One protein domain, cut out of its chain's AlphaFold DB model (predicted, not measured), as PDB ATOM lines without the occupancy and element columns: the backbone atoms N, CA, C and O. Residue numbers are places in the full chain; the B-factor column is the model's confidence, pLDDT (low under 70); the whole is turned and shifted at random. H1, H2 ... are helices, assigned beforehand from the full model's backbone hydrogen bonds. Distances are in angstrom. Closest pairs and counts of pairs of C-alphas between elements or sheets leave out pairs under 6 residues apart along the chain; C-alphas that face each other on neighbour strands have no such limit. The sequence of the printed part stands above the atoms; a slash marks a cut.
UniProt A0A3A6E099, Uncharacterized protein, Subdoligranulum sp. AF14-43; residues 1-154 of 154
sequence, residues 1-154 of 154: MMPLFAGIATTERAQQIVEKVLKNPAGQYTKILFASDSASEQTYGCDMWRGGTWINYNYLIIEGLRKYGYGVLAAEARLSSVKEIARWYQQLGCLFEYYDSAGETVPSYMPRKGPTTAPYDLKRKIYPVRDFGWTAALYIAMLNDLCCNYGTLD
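Overview. This is residues 1 to 154 of the 154 residues of an uncharacterized protein of Subdoligranulum sp. AF14-43 (UniProt A0A3A6E099). H3, H4 and H5 make a three-helix core, centres in a triangle, with H1 packed on H3 and H2 near it; long loops, residues 23 to 54 and 93 to 132, complete it. The 154 printed residues hold five named helices, H1 to H5, and no named strand: all helix, under half of the residues in named elements. It is compact, radius of gyration of the C-alphas 15.6 A, spanning 48 by 40 by 23 A.

Along the chain. Find H4, residues 71 to 92, from C-alpha 71 at (106.442, 164.826, 193.409), 31.5 A to C-alpha 92 at (104.228, 138.610, 210.651). Then find H3, 55 to 67; H5, 133 to 150, 25.3 A; H2, 11 to 22; H1, 2 to 6.

Arrangement. H4, with residues 71 to 81 alone, touches H3 in a hairpin, shallow tilt 19 degrees; closest C-alphas, Ile 62 and Ala 74, 4.8 A. H5 touches H4 at a steep tilt of 51 degrees, Val 82 to Tyr 139 C-alphas closest, 6.1 A. In each helix every O i to N i+4 pair is within hydrogen-bond range.

Size, cuts and confidence. The printed part has no cut; pLDDT is under 70 at 31 to 32 and 152 to 154.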
ATOM      1  N   MET A   1     105.463 151.568 182.696       88.69
ATOM      2  CA  MET A   1     105.952 152.639 183.596       88.69
ATOM      3  C   MET A   1     107.457 152.872 183.505       88.69
ATOM      4  O   MET A   1     107.894 153.993 183.716       88.69
ATOM      5  N   MET A   2     108.255 151.863 183.131       94.62
ATOM      6  CA  MET A   2     109.719 151.976 183.001       94.62
ATOM      7  C   MET A   2     110.249 153.150 182.152       94.62
ATOM      8  O   MET A   2     111.287 153.686 182.530       94.62
ATOM      9  N   PRO A   3     109.563 153.630 181.093       96.25
ATOM     10  CA  PRO A   3     109.993 154.844 180.395       96.25
ATOM     11  C   PRO A   3     110.079 156.095 181.285       96.25
ATOM     12  O   PRO A   3     110.948 156.931 181.051       96.25
ATOM     13  N   LEU A   4     109.232 156.204 182.322       96.62
ATOM     14  CA  LEU A   4     109.329 157.271 183.326       96.62
ATOM     15  C   LEU A   4     110.612 157.125 184.145       96.62
ATOM     16  O   LEU A   4     111.377 158.067 184.305       96.62
ATOM     17  N   PHE A   5     110.881 155.921 184.649       97.31
ATOM     18  CA  PHE A   5     112.092 155.674 185.426       97.31
ATOM     19  C   PHE A   5     113.358 155.945 184.605       97.31
ATOM     20  O   PHE A   5     114.283 156.604 185.082       97.31
ATOM     21  N   ALA A   6     113.385 155.469 183.361       97.56
ATOM     22  CA  ALA A   6     114.513 155.635 182.454       97.56
ATOM     23  C   ALA A   6     114.702 157.086 181.973       97.56
ATOM     24  O   ALA A   6     115.764 157.400 181.450       97.56
ATOM     25  N   GLY A   7     113.717 157.974 182.162       96.94
ATOM     26  CA  GLY A   7     113.802 159.364 181.704       96.94
ATOM     27  C   GLY A   7     113.698 159.515 180.185       96.94
ATOM     28  O   GLY A   7     114.237 160.465 179.630       96.94
ATOM     29  N   ILE A   8     113.046 158.563 179.508       98.00
ATOM     30  CA  ILE A   8     112.945 158.520 178.037       98.00
ATOM     31  C   ILE A   8     111.530 158.807 177.517       98.00
ATOM     32  O   ILE A   8     111.315 158.867 176.310       98.00
ATOM     33  N   ALA A   9     110.539 158.946 178.401       97.62
ATOM     34  CA  ALA A   9     109.207 159.401 178.015       97.62
ATOM     35  C   ALA A   9     109.222 160.907 177.699       97.62
ATOM     36  O   ALA A   9     109.927 161.673 178.354       97.62
ATOM     37  N   THR A  10     108.402 161.350 176.743       98.06
ATOM     38  CA  THR A  10     108.090 162.782 176.620       98.06
ATOM     39  C   THR A  10     107.186 163.217 177.774       98.06
ATOM     40  O   THR A  10     106.529 162.377 178.399       98.06
ATOM     41  N   THR A  11     107.114 164.517 178.046       96.75
ATOM     42  CA  THR A  11     106.226 165.074 179.078       96.75
ATOM     43  C   THR A  11     104.765 164.696 178.828       96.75
ATOM     44  O   THR A  11     104.070 164.257 179.742       96.75
ATOM     45  N   GLU A  12     104.310 164.753 177.576       97.75
ATOM     46  CA  GLU A  12     102.941 164.399 177.185       97.75
ATOM     47  C   GLU A  12     102.680 162.910 177.421       97.75
ATOM     48  O   GLU A  12     101.624 162.516 177.922       97.75
ATOM     49  N   ARG A  13     103.656 162.054 177.091       97.50
ATOM     50  CA  ARG A  13     103.537 160.613 177.319       97.50
ATOM     51  C   ARG A  13     103.541 160.285 178.807       97.50
ATOM     52  O   ARG A  13     102.795 159.402 179.227       97.50
ATOM     53  N   ALA A  14     104.347 160.995 179.590       97.62
ATOM     54  CA  ALA A  14     104.365 160.856 181.036       97.62
ATOM     55  C   ALA A  14     103.016 161.242 181.647       97.62
ATOM     56  O   ALA A  14     102.453 160.460 182.411       97.62
ATOM     57  N   GLN A  15     102.435 162.361 181.216       97.38
ATOM     58  CA  GLN A  15     101.103 162.777 181.639       97.38
ATOM     59  C   GLN A  15     100.031 161.742 181.295       97.38
ATOM     60  O   GLN A  15      99.225 161.382 182.150       97.38
ATOM     61  N   GLN A  16     100.040 161.202 180.073       96.88
ATOM     62  CA  GLN A  16      99.100 160.144 179.687       96.88
ATOM     63  C   GLN A  16      99.228 158.906 180.575       96.88
ATOM     64  O   GLN A  16      98.216 158.331 180.968       96.88
ATOM     65  N   ILE A  17     100.459 158.495 180.879       95.38
ATOM     66  CA  ILE A  17     100.729 157.370 181.771       95.38
ATOM     67  C   ILE A  17     100.147 157.637 183.164       95.38
ATOM     68  O   ILE A  17      99.436 156.786 183.700       95.38
ATOM     69  N   VAL A  18     100.436 158.801 183.743       95.06
ATOM     70  CA  VAL A  18      99.999 159.119 185.104       95.06
ATOM     71  C   VAL A  18      98.479 159.145 185.187       95.06
ATOM     72  O   VAL A  18      97.903 158.442 186.011       95.06
ATOM     73  N   GLU A  19      97.824 159.886 184.298       94.56
ATOM     74  CA  GLU A  19      96.378 160.100 184.383       94.56
ATOM     75  C   GLU A  19      95.572 158.862 183.970       94.56
ATOM     76  O   GLU A  19      94.572 158.535 184.603       94.56
ATOM     77  N   LYS A  20      96.000 158.133 182.931       93.81
ATOM     78  CA  LYS A  20      95.212 157.008 182.395       93.81
ATOM     79  C   LYS A  20      95.523 155.665 183.043       93.81
ATOM     80  O   LYS A  20      94.702 154.756 182.929       93.81
ATOM     81  N   VAL A  21      96.690 155.521 183.674       93.56
ATOM     82  CA  VAL A  21      97.147 154.242 184.241       93.56
ATOM     83  C   VAL A  21      97.340 154.348 185.746       93.56
ATOM     84  O   VAL A  21      96.702 153.602 186.482       93.56
ATOM     85  N   LEU A  22      98.186 155.270 186.213       92.88
ATOM     86  CA  LEU A  22      98.605 155.304 187.619       92.88
ATOM     87  C   LEU A  22      97.597 155.965 188.558       92.88
ATOM     88  O   LEU A  22      97.635 155.674 189.742       92.88
ATOM     89  N   LYS A  23      96.706 156.824 188.058       92.06
ATOM     90  CA  LYS A  23      95.600 157.427 188.827       92.06
ATOM     91  C   LYS A  23      94.230 156.840 188.486       92.06
ATOM     92  O   LYS A  23      93.219 157.262 189.038       92.06
ATOM     93  N   ASN A  24      94.185 155.887 187.560       91.62
ATOM     94  CA  ASN A  24      92.948 155.271 187.110       91.62
ATOM     95  C   ASN A  24      92.648 154.017 187.950       91.62
ATOM     96  O   ASN A  24      93.447 153.081 187.890       91.62
ATOM     97  N   PRO A  25      91.513 153.947 188.674       88.75
ATOM     98  CA  PRO A  25      91.121 152.756 189.435       88.75
ATOM     99  C   PRO A  25      90.891 151.507 188.577       88.75
ATOM    100  O   PRO A  25      91.046 150.397 189.068       88.75
ATOM    101  N   ALA A  26      90.532 151.669 187.298       88.19
ATOM    102  CA  ALA A  26      90.477 150.558 186.342       88.19
ATOM    103  C   ALA A  26      91.863 150.206 185.767       88.19
ATOM    104  O   ALA A  26      91.991 149.220 185.054       88.19
ATOM    105  N   GLY A  27      92.869 151.040 186.046       89.12
ATOM    106  CA  GLY A  27      94.271 150.879 185.682       89.12
ATOM    107  C   GLY A  27      95.072 150.214 186.799       89.12
ATOM    108  O   GLY A  27      94.681 149.188 187.343       89.12
ATOM    109  N   GLN A  28      96.210 150.816 187.151       88.38
ATOM    110  CA  GLN A  28      97.119 150.315 188.191       88.38
ATOM    111  C   GLN A  28      96.986 151.071 189.517       88.38
ATOM    112  O   GLN A  28      97.739 150.794 190.452       88.38
ATOM    113  N   TYR A  29      96.076 152.046 189.605       86.56
ATOM    114  CA  TYR A  29      95.851 152.775 190.846       86.56
ATOM    115  C   TYR A  29      95.154 151.885 191.864       86.56
ATOM    116  O   TYR A  29      94.059 151.380 191.617       86.56
ATOM    117  N   THR A  30      95.742 151.776 193.047       77.31
ATOM    118  CA  THR A  30      95.055 151.229 194.214       77.31
ATOM    119  C   THR A  30      95.242 152.164 195.403       77.31
ATOM    120  O   THR A  30      96.032 153.107 195.351       77.31
ATOM    121  N   LYS A  31      94.509 151.905 196.492       64.06
ATOM    122  CA  LYS A  31      94.585 152.715 197.717       64.06
ATOM    123  C   LYS A  31      95.968 152.717 198.362       64.06
ATOM    124  O   LYS A  31      96.225 153.613 199.160       64.06
ATOM    125  N   ILE A  32      96.808 151.721 198.072       62.66
ATOM    126  CA  ILE A  32      98.039 151.509 198.828       62.66
ATOM    127  C   ILE A  32      99.274 151.494 197.920       62.66
ATOM    128  O   ILE A  32     100.291 152.087 198.278       62.66
ATOM    129  N   LEU A  33      99.211 150.858 196.747       72.00
ATOM    130  CA  LEU A  33     100.383 150.576 195.909       72.00
ATOM    131  C   LEU A  33     100.039 150.548 194.406       72.00
ATOM    132  O   LEU A  33      98.923 150.197 194.035       72.00
ATOM    133  N   PHE A  34     100.978 150.822 193.492       90.19
ATOM    134  CA  PHE A  34     100.702 150.527 192.078       90.19
ATOM    135  C   PHE A  34     100.711 149.014 191.845       90.19
ATOM    136  O   PHE A  34     101.720 148.352 192.109       90.19
ATOM    137  N   ALA A  35      99.595 148.483 191.346       93.25
ATOM    138  CA  ALA A  35      99.471 147.080 190.976       93.25
ATOM    139  C   ALA A  35     100.400 146.743 189.797       93.25
ATOM    140  O   ALA A  35     100.650 147.578 188.921       93.25
ATOM    141  N   SER A  36     100.910 145.510 189.745       93.50
ATOM    142  CA  SER A  36     101.755 145.074 188.623       93.50
ATOM    143  C   SER A  36     100.995 144.967 187.299       93.50
ATOM    144  O   SER A  36     101.616 145.042 186.240       93.50
ATOM    145  N   ASP A  37      99.673 144.813 187.367       93.56
ATOM    146  CA  ASP A  37      98.772 144.664 186.229       93.56
ATOM    147  C   ASP A  37      97.528 145.547 186.401       93.56
ATOM    148  O   ASP A  37      97.265 146.048 187.495       93.56
ATOM    149  N   SER A  38      96.803 145.782 185.312       92.44
ATOM    150  CA  SER A  38      95.617 146.639 185.304       92.44
ATOM    151  C   SER A  38      94.410 145.918 185.904       92.44
ATOM    152  O   SER A  38      94.129 144.779 185.541       92.44
ATOM    153  N   ALA A  39      93.650 146.594 186.768       91.19
ATOM    154  CA  ALA A  39      92.428 146.058 187.373       91.19
ATOM    155  C   ALA A  39      91.341 145.702 186.340       91.19
ATOM    156  O   ALA A  39      90.432 144.928 186.628       91.19
ATOM    157  N   SER A  40      91.434 146.262 185.131       93.25
ATOM    158  CA  SER A  40      90.579 145.931 183.990       93.25
ATOM    159  C   SER A  40      90.897 144.594 183.313       93.25
ATOM    160  O   SER A  40      90.095 144.138 182.500       93.25
ATOM    161  N   GLU A  41      92.064 143.995 183.564       94.38
ATOM    162  CA  GLU A  41      92.434 142.735 182.920       94.38
ATOM    163  C   GLU A  41      91.629 141.569 183.486       94.38
ATOM    164  O   GLU A  41      91.451 141.431 184.695       94.38
ATOM    165  N   GLN A  42      91.202 140.656 182.612       93.69
ATOM    166  CA  GLN A  42      90.444 139.470 183.025       93.69
ATOM    167  C   GLN A  42      91.230 138.586 184.007       93.69
ATOM    168  O   GLN A  42      90.641 137.874 184.816       93.69
ATOM    169  N   THR A  43      92.560 138.611 183.922       91.69
ATOM    170  CA  THR A  43      93.445 137.822 184.783       91.69
ATOM    171  C   THR A  43      93.915 138.569 186.026       91.69
ATOM    172  O   THR A  43      94.776 138.043 186.732       91.69
ATOM    173  N   TYR A  44      93.389 139.771 186.287       91.69
ATOM    174  CA  TYR A  44      93.764 140.567 187.447       91.69
ATOM    175  C   TYR A  44      93.449 139.841 188.763       91.69
ATOM    176  O   TYR A  44      92.370 139.276 188.949       91.69
ATOM    177  N   GLY A  45      94.396 139.871 189.696       89.56
ATOM    178  CA  GLY A  45      94.276 139.283 191.018       89.56
ATOM    179  C   GLY A  45      95.575 139.341 191.821       89.56
ATOM    180  O   GLY A  45      96.531 140.041 191.500       89.56
ATOM    181  N   CYS A  46      95.623 138.556 192.890       87.62
ATOM    182  CA  CYS A  46      96.753 138.521 193.820       87.62
ATOM    183  C   CYS A  46      97.904 137.589 193.380       87.62
ATOM    184  O   CYS A  46      98.844 137.378 194.140       87.62
ATOM    185  N   ASP A  47      97.838 136.998 192.182       90.12
ATOM    186  CA  ASP A  47      98.828 136.021 191.708       90.12
ATOM    187  C   ASP A  47     100.059 136.697 191.099       90.12
ATOM    188  O   ASP A  47     100.072 137.094 189.931       90.12
ATOM    189  N   MET A  48     101.112 136.814 191.908       93.06
ATOM    190  CA  MET A  48     102.406 137.382 191.531       93.06
ATOM    191  C   MET A  48     102.307 138.691 190.722       93.06
ATOM    192  O   MET A  48     102.065 139.756 191.278       93.06
ATOM    193  N   TRP A  49     102.575 138.625 189.413       94.38
ATOM    194  CA  TRP A  49     102.670 139.761 188.495       94.38
ATOM    195  C   TRP A  49     101.335 140.114 187.834       94.38
ATOM    196  O   TRP A  49     101.312 140.988 186.972       94.38
ATOM    197  N   ARG A  50     100.231 139.489 188.247       93.88
ATOM    198  CA  ARG A  50      98.886 139.749 187.715       93.88
ATOM    199  C   ARG A  50      98.043 140.661 188.606       93.88
ATOM    200  O   ARG A  50      96.832 140.536 188.617       93.88
ATOM    201  N   GLY A  51      98.662 141.556 189.370       92.25
ATOM    202  CA  GLY A  51      97.959 142.547 190.193       92.25
ATOM    203  C   GLY A  51      98.606 142.766 191.556       92.25
ATOM    204  O   GLY A  51      98.510 143.860 192.110       92.25
ATOM    205  N   GLY A  52      99.357 141.777 192.047       93.44
ATOM    206  CA  GLY A  52     100.205 141.925 193.224       93.44
ATOM    207  C   GLY A  52     101.199 143.080 193.077       93.44
ATOM    208  O   GLY A  52     101.682 143.412 191.994       93.44
ATOM    209  N   THR A  53     101.531 143.710 194.193       94.38
ATOM    210  CA  THR A  53     102.518 144.776 194.239       94.38
ATOM    211  C   THR A  53     103.914 144.248 194.513       94.38
ATOM    212  O   THR A  53     104.212 143.781 195.610       94.38
ATOM    213  N   TRP A  54     104.818 144.520 193.579       95.88
ATOM    214  CA  TRP A  54     106.250 144.289 193.729       95.88
ATOM    215  C   TRP A  54     106.970 145.580 194.131       95.88
ATOM    216  O   TRP A  54     106.947 146.571 193.397       95.88
ATOM    217  N   ILE A  55     107.626 145.578 195.296       96.25
ATOM    218  CA  ILE A  55     108.227 146.788 195.891       96.25
ATOM    219  C   ILE A  55     109.335 147.378 195.015       96.25
ATOM    220  O   ILE A  55     109.434 148.594 194.877       96.25
ATOM    221  N   ASN A  56     110.122 146.531 194.353       96.06
ATOM    222  CA  ASN A  56     111.102 146.975 193.364       96.06
ATOM    223  C   ASN A  56     110.456 147.732 192.209       96.06
ATOM    224  O   ASN A  56     110.956 148.782 191.821       96.06
ATOM    225  N   TYR A  57     109.333 147.249 191.686       94.81
ATOM    226  CA  TYR A  57     108.670 147.920 190.578       94.81
ATOM    227  C   TYR A  57     108.033 149.240 191.026       94.81
ATOM    228  O   TYR A  57     108.196 150.253 190.347       94.81
ATOM    229  N   ASN A  58     107.401 149.262 192.205       95.06
ATOM    230  CA  ASN A  58     106.856 150.494 192.780       95.06
ATOM    231  C   ASN A  58     107.930 151.548 193.021       95.06
ATOM    232  O   ASN A  58     107.753 152.694 192.620       95.06
ATOM    233  N   TYR A  59     109.074 151.160 193.584       96.88
ATOM    234  CA  TYR A  59     110.199 152.072 193.766       96.88
ATOM    235  C   TYR A  59     110.629 152.721 192.441       96.88
ATOM    236  O   TYR A  59     110.773 153.939 192.363       96.88
ATOM    237  N   LEU A  60     110.761 151.935 191.365       97.38
ATOM    238  CA  LEU A  60     111.108 152.470 190.045       97.38
ATOM    239  C   LEU A  60     110.033 153.426 189.504       97.38
ATOM    240  O   LEU A  60     110.371 154.452 188.914       97.38
ATOM    241  N   ILE A  61     108.747 153.120 189.710       96.19
ATOM    242  CA  ILE A  61     107.646 154.018 189.335       96.19
ATOM    243  C   ILE A  61     107.744 155.335 190.108       96.19
ATOM    244  O   ILE A  61     107.692 156.391 189.486       96.19
ATOM    245  N   ILE A  62     107.932 155.277 191.429       96.31
ATOM    246  CA  ILE A  62     108.057 156.441 192.318       96.31
ATOM    247  C   ILE A  62     109.211 157.345 191.873       96.31
ATOM    248  O   ILE A  62     109.028 158.551 191.702       96.31
ATOM    249  N   GLU A  63     110.385 156.771 191.603       97.50
ATOM    250  CA  GLU A  63     111.527 157.543 191.103       97.50
ATOM    251  C   GLU A  63     111.256 158.140 189.716       97.50
ATOM    252  O   GLU A  63     111.650 159.272 189.438       97.50
ATOM    253  N   GLY A  64     110.542 157.418 188.849       97.50
ATOM    254  CA  GLY A  64     110.074 157.945 187.570       97.50
ATOM    255  C   GLY A  64     109.110 159.122 187.736       97.50
ATOM    256  O   GLY A  64     109.298 160.158 187.110       97.50
ATOM    257  N   LEU A  65     108.114 159.013 188.612       96.75
ATOM    258  CA  LEU A  65     107.169 160.093 188.908       96.75
ATOM    259  C   LEU A  65     107.895 161.359 189.373       96.75
ATOM    260  O   LEU A  65     107.621 162.449 188.867       96.75
ATOM    261  N   ARG A  66     108.876 161.206 190.270       95.75
ATOM    262  CA  ARG A  66     109.699 162.316 190.761       95.75
ATOM    263  C   ARG A  66     110.466 163.014 189.634       95.75
ATOM    264  O   ARG A  66     110.446 164.240 189.569       95.75
ATOM    265  N   LYS A  67     111.074 162.257 188.708       97.00
ATOM    266  CA  LYS A  67     111.800 162.807 187.542       97.00
ATOM    267  C   LYS A  67     110.922 163.655 186.618       97.00
ATOM    268  O   LYS A  67     111.429 164.570 185.984       97.00
ATOM    269  N   TYR A  68     109.625 163.359 186.552       97.94
ATOM    270  CA  TYR A  68     108.666 164.047 185.681       97.94
ATOM    271  C   TYR A  68     107.810 165.095 186.410       97.94
ATOM    272  O   TYR A  68     106.806 165.548 185.872       97.94
ATOM    273  N   GLY A  69     108.187 165.493 187.631       96.75
ATOM    274  CA  GLY A  69     107.508 166.563 188.372       96.75
ATOM    275  C   GLY A  69     106.252 166.130 189.137       96.75
ATOM    276  O   GLY A  69     105.592 166.965 189.748       96.75
ATOM    277  N   TYR A  70     105.941 164.832 189.194       96.00
ATOM    278  CA  TYR A  70     104.814 164.287 189.963       96.00
ATOM    279  C   TYR A  70     105.195 164.014 191.428       96.00
ATOM    280  O   TYR A  70     104.926 162.939 191.963       96.00
ATOM    281  N   GLY A  71     105.845 164.985 192.077       94.06
ATOM    282  CA  GLY A  71     106.442 164.826 193.409       94.06
ATOM    283  C   GLY A  71     105.443 164.460 194.511       94.06
ATOM    284  O   GLY A  71     105.749 163.609 195.336       94.06
ATOM    285  N   VAL A  72     104.238 165.041 194.492       93.06
ATOM    286  CA  VAL A  72     103.179 164.728 195.473       93.06
ATOM    287  C   VAL A  72     102.759 163.261 195.364       93.06
ATOM    288  O   VAL A  72     102.841 162.531 196.346       93.06
ATOM    289  N   LEU A  73     102.421 162.801 194.155       93.19
ATOM    290  CA  LEU A  73     102.034 161.406 193.919       93.19
ATOM    291  C   LEU A  73     103.176 160.434 194.258       93.19
ATOM    292  O   LEU A  73     102.937 159.361 194.804       93.19
ATOM    293  N   ALA A  74     104.423 160.806 193.949       94.56
ATOM    294  CA  ALA A  74     105.594 160.015 194.313       94.56
ATOM    295  C   ALA A  74     105.736 159.878 195.839       94.56
ATOM    296  O   ALA A  74     105.977 158.776 196.330       94.56
ATOM    297  N   ALA A  75     105.552 160.970 196.588       93.50
ATOM    298  CA  ALA A  75     105.631 160.978 198.046       93.50
ATOM    299  C   ALA A  75     104.504 160.163 198.693       93.50
ATOM    300  O   ALA A  75     104.769 159.355 199.582       93.50
ATOM    301  N   GLU A  76     103.268 160.318 198.212       92.62
ATOM    302  CA  GLU A  76     102.107 159.544 198.668       92.62
ATOM    303  C   GLU A  76     102.318 158.042 198.447       92.62
ATOM    304  O   GLU A  76     102.187 157.251 199.383       92.62
ATOM    305  N   ALA A  77     102.727 157.648 197.237       93.88
ATOM    306  CA  ALA A  77     103.008 156.252 196.909       93.88
ATOM    307  C   ALA A  77     104.164 155.682 197.750       93.88
ATOM    308  O   ALA A  77     104.100 154.538 198.209       93.88
ATOM    309  N   ARG A  78     105.208 156.482 198.006       94.94
ATOM    310  CA  ARG A  78     106.338 156.089 198.857       94.94
ATOM    311  C   ARG A  78     105.909 155.874 200.307       94.94
ATOM    312  O   ARG A  78     106.214 154.828 200.879       94.94
ATOM    313  N   LEU A  79     105.184 156.831 200.887       94.75
ATOM    314  CA  LEU A  79     104.677 156.748 202.256       94.75
ATOM    315  C   LEU A  79     103.755 155.543 202.431       94.75
ATOM    316  O   LEU A  79     103.896 154.786 203.389       94.75
ATOM    317  N   SER A  80     102.842 155.350 201.485       94.25
ATOM    318  CA  SER A  80     101.918 154.227 201.501       94.25
ATOM    319  C   SER A  80     102.649 152.881 201.420       94.25
ATOM    320  O   SER A  80     102.375 151.980 202.214       94.25
ATOM    321  N   SER A  81     103.672 152.778 200.561       94.81
ATOM    322  CA  SER A  81     104.520 151.581 200.469       94.81
ATOM    323  C   SER A  81     105.215 151.256 201.792       94.81
ATOM    324  O   SER A  81     105.197 150.110 202.240       94.81
ATOM    325  N   VAL A  82     105.814 152.260 202.436       96.12
ATOM    326  CA  VAL A  82     106.496 152.099 203.728       96.12
ATOM    327  C   VAL A  82     105.511 151.674 204.817       96.12
ATOM    328  O   VAL A  82     105.793 150.722 205.545       96.12
ATOM    329  N   LYS A  83     104.340 152.319 204.903       95.56
ATOM    330  CA  LYS A  83     103.303 151.983 205.890       95.56
ATOM    331  C   LYS A  83     102.800 150.552 205.732       95.56
ATOM    332  O   LYS A  83     102.668 149.848 206.728       95.56
ATOM    333  N   GLU A  84     102.562 150.108 204.504       95.81
ATOM    334  CA  GLU A  84     102.051 148.762 204.244       95.81
ATOM    335  C   GLU A  84     103.079 147.674 204.572       95.81
ATOM    336  O   GLU A  84     102.755 146.684 205.232       95.81
ATOM    337  N   ILE A  85     104.343 147.886 204.190       96.75
ATOM    338  CA  ILE A  85     105.439 146.983 204.565       96.75
ATOM    339  C   ILE A  85     105.569 146.918 206.094       96.75
ATOM    340  O   ILE A  85     105.641 145.824 206.657       96.75
ATOM    341  N   ALA A  86     105.567 148.069 206.774       97.44
ATOM    342  CA  ALA A  86     105.687 148.140 208.227       97.44
ATOM    343  C   ALA A  86     104.512 147.448 208.936       97.44
ATOM    344  O   ALA A  86     104.731 146.677 209.872       97.44
ATOM    345  N   ARG A  87     103.281 147.658 208.452       96.62
ATOM    346  CA  ARG A  87     102.069 147.018 208.975       96.62
ATOM    347  C   ARG A  87     102.194 145.498 208.970       96.62
ATOM    348  O   ARG A  87     101.933 144.858 209.986       96.62
ATOM    349  N   TRP A  88     102.604 144.911 207.847       96.44
ATOM    350  CA  TRP A  88     102.760 143.459 207.759       96.44
ATOM    351  C   TRP A  88     103.977 142.942 208.517       96.44
ATOM    352  O   TRP A  88     103.896 141.873 209.120       96.44
ATOM    353  N   TYR A  89     105.070 143.702 208.554       97.75
ATOM    354  CA  TYR A  89     106.232 143.352 209.364       97.75
ATOM    355  C   TYR A  89     105.874 143.257 210.855       97.75
ATOM    356  O   TYR A  89     106.240 142.281 211.504       97.75
ATOM    357  N   GLN A  90     105.090 144.201 211.386       98.00
ATOM    358  CA  GLN A  90     104.626 144.176 212.780       98.00
ATOM    359  C   GLN A  90     103.749 142.955 213.103       98.00
ATOM    360  O   GLN A  90     103.793 142.453 214.222       98.00
ATOM    361  N   GLN A  91     102.969 142.464 212.136       96.44
ATOM    362  CA  GLN A  91     102.067 141.321 212.331       96.44
ATOM    363  C   GLN A  91     102.749 139.962 212.113       96.44
ATOM    364  O   GLN A  91     102.409 138.988 212.779       96.44
ATOM    365  N   LEU A  92     103.683 139.878 211.160       95.56
ATOM    366  CA  LEU A  92     104.228 138.610 210.651       95.56
ATOM    367  C   LEU A  92     105.736 138.443 210.898       95.56
ATOM    368  O   LEU A  92     106.292 137.379 210.612       95.56
ATOM    369  N   GLY A  93     106.413 139.485 211.389       96.75
ATOM    370  CA  GLY A  93     107.830 139.476 211.759       96.75
ATOM    371  C   GLY A  93     108.805 139.296 210.595       96.75
ATOM    372  O   GLY A  93     109.935 138.875 210.815       96.75
ATOM    373  N   CYS A  94     108.379 139.536 209.352       96.25
ATOM    374  CA  CYS A  94     109.212 139.344 208.164       96.25
ATOM    375  C   CYS A  94     108.734 140.198 206.982       96.25
ATOM    376  O   CYS A  94     107.640 140.764 207.002       96.25
ATOM    377  N   LEU A  95     109.574 140.275 205.949       97.50
ATOM    378  CA  LEU A  95     109.331 141.040 204.723       97.50
ATOM    379  C   LEU A  95     109.061 140.098 203.547       97.50
ATOM    380  O   LEU A  95     109.786 139.123 203.368       97.50
ATOM    381  N   PHE A  96     108.063 140.398 202.719       96.38
ATOM    382  CA  PHE A  96     107.652 139.539 201.602       96.38
ATOM    383  C   PHE A  96     108.123 140.072 200.244       96.38
ATOM    384  O   PHE A  96     108.432 141.257 200.107       96.38
ATOM    385  N   GLU A  97     108.188 139.196 199.236       95.38
ATOM    386  CA  GLU A  97     108.578 139.566 197.862       95.38
ATOM    387  C   GLU A  97     107.573 140.476 197.141       95.38
ATOM    388  O   GLU A  97     107.978 141.342 196.366       95.38
ATOM    389  N   TYR A  98     106.281 140.319 197.428       95.62
ATOM    390  CA  TYR A  98     105.211 141.176 196.929       95.62
ATOM    391  C   TYR A  98     104.035 141.190 197.917       95.62
ATOM    392  O   TYR A  98     103.961 140.359 198.827       95.62
ATOM    393  N   TYR A  99     103.139 142.157 197.744       95.38
ATOM    394  CA  TYR A  99     102.007 142.440 198.627       95.38
ATOM    395  C   TYR A  99     100.712 142.515 197.824       95.38
ATOM    396  O   TYR A  99     100.743 142.694 196.608       95.38
ATOM    397  N   ASP A 100      99.569 142.389 198.487       93.88
ATOM    398  CA  ASP A 100      98.294 142.740 197.868       93.88
ATOM    399  C   ASP A 100      98.293 144.237 197.545       93.88
ATOM    400  O   ASP A 100      98.621 145.060 198.400       93.88
ATOM    401  N   SER A 101      97.954 144.599 196.310       92.00
ATOM    402  CA  SER A 101      97.866 146.002 195.917       92.00
ATOM    403  C   SER A 101      96.742 146.725 196.670       92.00
ATOM    404  O   SER A 101      96.916 147.878 197.053       92.00
ATOM    405  N   ALA A 102      95.642 146.039 196.997       89.62
ATOM    406  CA  ALA A 102      94.567 146.588 197.824       89.62
ATOM    407  C   ALA A 102      94.852 146.511 199.340       89.62
ATOM    408  O   ALA A 102      94.161 147.164 200.122       89.62
ATOM    409  N   GLY A 103      95.867 145.739 199.755       90.75
ATOM    410  CA  GLY A 103      96.233 145.478 201.158       90.75
ATOM    411  C   GLY A 103      95.222 144.658 201.958       90.75
ATOM    412  O   GLY A 103      95.275 144.651 203.190       90.75
ATOM    413  N   GLU A 104      94.300 143.970 201.287       90.50
ATOM    414  CA  GLU A 104      93.230 143.198 201.923       90.50
ATOM    415  C   GLU A 104      93.713 141.798 202.322       90.50
ATOM    416  O   GLU A 104      93.348 141.267 203.373       90.50
ATOM    417  N   THR A 105      94.588 141.211 201.509       91.75
ATOM    418  CA  THR A 105      95.080 139.846 201.674       91.75
ATOM    419  C   THR A 105      96.382 139.806 202.470       91.75
ATOM    420  O   THR A 105      97.340 140.528 202.190       91.75
ATOM    421  N   VAL A 106      96.449 138.898 203.446       93.00
ATOM    422  CA  VAL A 106      97.669 138.649 204.227       93.00
ATOM    423  C   VAL A 106      98.775 138.112 203.304       93.00
ATOM    424  O   VAL A 106      98.553 137.091 202.645       93.00
ATOM    425  N   PRO A 107      99.990 138.699 203.288       93.81
ATOM    426  CA  PRO A 107     101.060 138.298 202.379       93.81
ATOM    427  C   PRO A 107     101.400 136.808 202.434       93.81
ATOM    428  O   PRO A 107     101.615 136.186 201.402       93.81
ATOM    429  N   SER A 108     101.363 136.173 203.608       91.69
ATOM    430  CA  SER A 108     101.624 134.731 203.735       91.69
ATOM    431  C   SER A 108     100.600 133.833 203.027       91.69
ATOM    432  O   SER A 108     100.876 132.647 202.843       91.69
ATOM    433  N   TYR A 109      99.437 134.367 202.648       91.12
ATOM    434  CA  TYR A 109      98.380 133.658 201.926       91.12
ATOM    435  C   TYR A 109      98.292 134.037 200.444       91.12
ATOM    436  O   TYR A 109      97.526 133.407 199.714       91.12
ATOM    437  N   MET A 110      99.099 134.991 199.970       92.25
ATOM    438  CA  MET A 110      99.103 135.386 198.559       92.25
ATOM    439  C   MET A 110      99.548 134.221 197.652       92.25
ATOM    440  O   MET A 110     100.514 133.523 197.973       92.25
ATOM    441  N   PRO A 111      98.869 133.975 196.520       92.19
ATOM    442  CA  PRO A 111      99.211 132.887 195.608       92.19
ATOM    443  C   PRO A 111     100.447 133.214 194.768       92.19
ATOM    444  O   PRO A 111     100.516 134.265 194.146       92.19
ATOM    445  N   ARG A 112     101.413 132.288 194.703       90.25
ATOM    446  CA  ARG A 112     102.628 132.452 193.880       90.25
ATOM    447  C   ARG A 112     102.718 131.469 192.712       90.25
ATOM    448  O   ARG A 112     103.144 131.805 191.616       90.25
ATOM    449  N   LYS A 113     102.430 130.195 192.976       87.81
ATOM    450  CA  LYS A 113     102.502 129.100 191.987       87.81
ATOM    451  C   LYS A 113     101.311 128.166 192.159       87.81
ATOM    452  O   LYS A 113     101.466 126.949 192.227       87.81
ATOM    453  N   GLY A 114     100.140 128.774 192.294       86.62
ATOM    454  CA  GLY A 114      98.896 128.112 192.662       86.62
ATOM    455  C   GLY A 114      98.396 128.521 194.051       86.62
ATOM    456  O   GLY A 114      99.020 129.354 194.717       86.62
ATOM    457  N   PRO A 115      97.260 127.949 194.478       87.44
ATOM    458  CA  PRO A 115      96.616 128.290 195.739       87.44
ATOM    459  C   PRO A 115      97.501 127.977 196.946       87.44
ATOM    460  O   PRO A 115      98.147 126.928 197.006       87.44
ATOM    461  N   THR A 116      97.498 128.867 197.934       87.94
ATOM    462  CA  THR A 116      98.154 128.622 199.221       87.94
ATOM    463  C   THR A 116      97.278 127.736 200.108       87.94
ATOM    464  O   THR A 116      96.058 127.689 199.984       87.94
ATOM    465  N   THR A 117      97.908 126.984 201.010       87.44
ATOM    466  CA  THR A 117      97.216 126.141 202.001       87.44
ATOM    467  C   THR A 117      97.824 126.376 203.379       87.44
ATOM    468  O   THR A 117      99.016 126.650 203.481       87.44
ATOM    469  N   ALA A 118      97.045 126.303 204.456       82.31
ATOM    470  CA  ALA A 118      97.600 126.388 205.807       82.31
ATOM    471  C   ALA A 118      98.102 125.005 206.286       82.31
ATOM    472  O   ALA A 118      97.504 123.991 205.913       82.31
ATOM    473  N   PRO A 119      99.152 124.938 207.130       85.69
ATOM    474  CA  PRO A 119     100.033 126.037 207.535       85.69
ATOM    475  C   PRO A 119     101.041 126.409 206.430       85.69
ATOM    476  O   PRO A 119     101.233 125.663 205.472       85.69
ATOM    477  N   TYR A 120     101.701 127.563 206.570       84.19
ATOM    478  CA  TYR A 120     102.779 127.980 205.665       84.19
ATOM    479  C   TYR A 120     103.907 126.938 205.629       84.19
ATOM    480  O   TYR A 120     104.429 126.546 206.673       84.19
ATOM    481  N   ASP A 121     104.324 126.544 204.424       86.88
ATOM    482  CA  ASP A 121     105.439 125.621 204.203       86.88
ATOM    483  C   ASP A 121     106.297 126.079 203.014       86.88
ATOM    484  O   ASP A 121     105.967 125.863 201.843       86.88
ATOM    485  N   LEU A 122     107.447 126.687 203.322       83.56
ATOM    486  CA  LEU A 122     108.393 127.188 202.321       83.56
ATOM    487  C   LEU A 122     108.848 126.092 201.339       83.56
ATOM    488  O   LEU A 122     109.118 126.392 200.173       83.56
ATOM    489  N   LYS A 123     108.892 124.816 201.756       87.38
ATOM    490  CA  LYS A 123     109.344 123.709 200.896       87.38
ATOM    491  C   LYS A 123     108.408 123.473 199.713       87.38
ATOM    492  O   LYS A 123     108.871 123.015 198.670       87.38
ATOM    493  N   ARG A 124     107.129 123.846 199.836       88.25
ATOM    494  CA  ARG A 124     106.144 123.747 198.746       88.25
ATOM    495  C   ARG A 124     106.386 124.772 197.641       88.25
ATOM    496  O   ARG A 124     105.958 124.552 196.517       88.25
ATOM    497  N   LYS A 125     107.081 125.884 197.930       87.56
ATOM    498  CA  LYS A 125     107.417 126.954 196.964       87.56
ATOM    499  C   LYS A 125     106.204 127.602 196.259       87.56
ATOM    500  O   LYS A 125     106.375 128.229 195.209       87.56
ATOM    501  N   ILE A 126     105.012 127.472 196.850       90.88
ATOM    502  CA  ILE A 126     103.732 128.050 196.388       90.88
ATOM    503  C   ILE A 126     103.338 129.338 197.126       90.88
ATOM    504  O   ILE A 126     102.433 130.034 196.679       90.88
ATOM    505  N   TYR A 127     104.022 129.651 198.227       91.19
ATOM    506  CA  TYR A 127     103.838 130.874 199.010       91.19
ATOM    507  C   TYR A 127     104.849 131.935 198.579       91.19
ATOM    508  O   TYR A 127     105.895 131.572 198.020       91.19
ATOM    509  N   PRO A 128     104.612 133.214 198.900       93.06
ATOM    510  CA  PRO A 128     105.606 134.242 198.686       93.06
ATOM    511  C   PRO A 128     106.841 133.986 199.541       93.06
ATOM    512  O   PRO A 128     106.784 133.451 200.658       93.06
ATOM    513  N   VAL A 129     107.977 134.374 198.984       93.44
ATOM    514  CA  VAL A 129     109.261 134.354 199.674       93.44
ATOM    515  C   VAL A 129     109.239 135.359 200.829       93.44
ATOM    516  O   VAL A 129     108.830 136.508 200.656       93.44
ATOM    517  N   ARG A 130     109.674 134.895 202.005       94.62
ATOM    518  CA  ARG A 130     109.900 135.698 203.216       94.62
ATOM    519  C   ARG A 130     111.348 136.178 203.268       94.62
ATOM    520  O   ARG A 130     112.208 135.623 202.586       94.62
ATOM    521  N   ASP A 131     111.594 137.191 204.089       95.44
ATOM    522  CA  ASP A 131     112.897 137.826 204.301       95.44
ATOM    523  C   ASP A 131     113.528 138.296 202.982       95.44
ATOM    524  O   ASP A 131     114.714 138.116 202.702       95.44
ATOM    525  N   PHE A 132     112.686 138.886 202.128       96.56
ATOM    526  CA  PHE A 132     113.071 139.233 200.769       96.56
ATOM    527  C   PHE A 132     113.974 140.473 200.726       96.56
ATOM    528  O   PHE A 132     113.556 141.589 201.045       96.56
ATOM    529  N   GLY A 133     115.217 140.281 200.275       97.62
ATOM    530  CA  GLY A 133     116.260 141.310 200.327       97.62
ATOM    531  C   GLY A 133     115.945 142.589 199.549       97.62
ATOM    532  O   GLY A 133     116.283 143.676 200.013       97.62
ATOM    533  N   TRP A 134     115.258 142.504 198.403       97.19
ATOM    534  CA  TRP A 134     114.858 143.711 197.663       97.19
ATOM    535  C   TRP A 134     113.858 144.548 198.452       97.19
ATOM    536  O   TRP A 134     114.011 145.763 198.527       97.19
ATOM    537  N   THR A 135     112.874 143.909 199.084       98.00
ATOM    538  CA  THR A 135     111.908 144.607 199.936       98.00
ATOM    539  C   THR A 135     112.614 145.282 201.106       98.00
ATOM    540  O   THR A 135     112.346 146.448 201.369       98.00
ATOM    541  N   ALA A 136     113.565 144.603 201.756       98.25
ATOM    542  CA  ALA A 136     114.346 145.183 202.849       98.25
ATOM    543  C   ALA A 136     115.145 146.419 202.411       98.25
ATOM    544  O   ALA A 136     115.023 147.488 203.009       98.25
ATOM    545  N   ALA A 137     115.930 146.292 201.338       98.50
ATOM    546  CA  ALA A 137     116.771 147.377 200.843       98.50
ATOM    547  C   ALA A 137     115.938 148.597 200.421       98.50
ATOM    548  O   ALA A 137     116.272 149.735 200.751       98.50
ATOM    549  N   LEU A 138     114.830 148.361 199.719       98.06
ATOM    550  CA  LEU A 138     113.989 149.433 199.202       98.06
ATOM    551  C   LEU A 138     113.097 150.053 200.270       98.06
ATOM    552  O   LEU A 138     112.842 151.248 200.201       98.06
ATOM    553  N   TYR A 139     112.677 149.292 201.282       97.88
ATOM    554  CA  TYR A 139     112.032 149.856 202.465       97.88
ATOM    555  C   TYR A 139     112.942 150.889 203.137       97.88
ATOM    556  O   TYR A 139     112.515 152.019 203.356       97.88
ATOM    557  N   ILE A 140     114.212 150.540 203.385       98.00
ATOM    558  CA  ILE A 140     115.195 151.458 203.982       98.00
ATOM    559  C   ILE A 140     115.409 152.679 203.084       98.00
ATOM    560  O   ILE A 140     115.380 153.806 203.572       98.00
ATOM    561  N   ALA A 141     115.585 152.478 201.774       97.94
ATOM    562  CA  ALA A 141     115.786 153.577 200.830       97.94
ATOM    563  C   ALA A 141     114.592 154.548 200.804       97.94
ATOM    564  O   ALA A 141     114.777 155.763 200.859       97.94
ATOM    565  N   MET A 142     113.366 154.019 200.757       96.81
ATOM    566  CA  MET A 142     112.143 154.821 200.778       96.81
ATOM    567  C   MET A 142     111.948 155.537 202.115       96.81
ATOM    568  O   MET A 142     111.610 156.715 202.120       96.81
ATOM    569  N   LEU A 143     112.184 154.856 203.237       96.62
ATOM    570  CA  LEU A 143     112.076 155.457 204.562       96.62
ATOM    571  C   LEU A 143     113.091 156.593 204.740       96.62
ATOM    572  O   LEU A 143     112.728 157.666 205.208       96.62
ATOM    573  N   ASN A 144     114.336 156.391 204.308       96.25
ATOM    574  CA  ASN A 144     115.367 157.424 204.347       96.25
ATOM    575  C   ASN A 144     114.981 158.653 203.509       96.25
ATOM    576  O   ASN A 144     115.128 159.777 203.975       96.25
ATOM    577  N   ASP A 145     114.454 158.456 202.296       95.19
ATOM    578  CA  ASP A 145     113.974 159.562 201.452       95.19
ATOM    579  C   ASP A 145     112.820 160.334 202.113       95.19
ATOM    580  O   ASP A 145     112.801 161.563 202.059       95.19
ATOM    581  N   LEU A 146     111.893 159.638 202.785       94.38
ATOM    582  CA  LEU A 146     110.812 160.283 203.537       94.38
ATOM    583  C   LEU A 146     111.362 161.124 204.692       94.38
ATOM    584  O   LEU A 146     111.039 162.306 204.780       94.38
ATOM    585  N   CYS A 147     112.242 160.555 205.517       93.06
ATOM    586  CA  CYS A 147     112.830 161.257 206.656       93.06
ATOM    587  C   CYS A 147     113.627 162.499 206.230       93.06
ATOM    588  O   CYS A 147     113.509 163.552 206.852       93.06
ATOM    589  N   CYS A 148     114.420 162.393 205.160       91.94
ATOM    590  CA  CYS A 148     115.259 163.494 204.687       91.94
ATOM    591  C   CYS A 148     114.465 164.629 204.031       91.94
ATOM    592  O   CYS A 148     114.866 165.784 204.148       91.94
ATOM    593  N   ASN A 149     113.373 164.320 203.324       88.50
ATOM    594  CA  ASN A 149     112.643 165.315 202.532       88.50
ATOM    595  C   ASN A 149     111.338 165.801 203.183       88.50
ATOM    596  O   ASN A 149     110.838 166.855 202.796       88.50
ATOM    597  N   TYR A 150     110.778 165.053 204.139       83.69
ATOM    598  CA  TYR A 150     109.457 165.325 204.722       83.69
ATOM    599  C   TYR A 150     109.434 165.304 206.263       83.69
ATOM    600  O   TYR A 150     108.391 165.595 206.844       83.69
ATOM    601  N   GLY A 151     110.564 165.030 206.928       75.62
ATOM    602  CA  GLY A 151     110.661 164.960 208.392       75.62
ATOM    603  C   GLY A 151     110.303 163.584 208.968       75.62
ATOM    604  O   GLY A 151     110.095 162.621 208.229       75.62
ATOM    605  N   THR A 152     110.278 163.466 210.299       64.94
ATOM    606  CA  THR A 152     109.923 162.212 210.979       64.94
ATOM    607  C   THR A 152     108.454 161.858 210.761       64.94
ATOM    608  O   THR A 152     107.565 162.702 210.852       64.94
ATOM    609  N   LEU A 153     108.214 160.586 210.434       61.28
ATOM    610  CA  LEU A 153     106.882 160.007 210.286       61.28
ATOM    611  C   LEU A 153     106.396 159.574 211.676       61.28
ATOM    612  O   LEU A 153     106.556 158.408 212.032       61.28
ATOM    613  N   ASP A 154     105.897 160.528 212.461       50.53
ATOM    614  CA  ASP A 154     105.301 160.263 213.781       50.53
ATOM    615  C   ASP A 154     103.925 159.573 213.663       50.53
ATOM    616  O   ASP A 154     103.132 159.938 212.757       50.53
TER     617      ASP A 154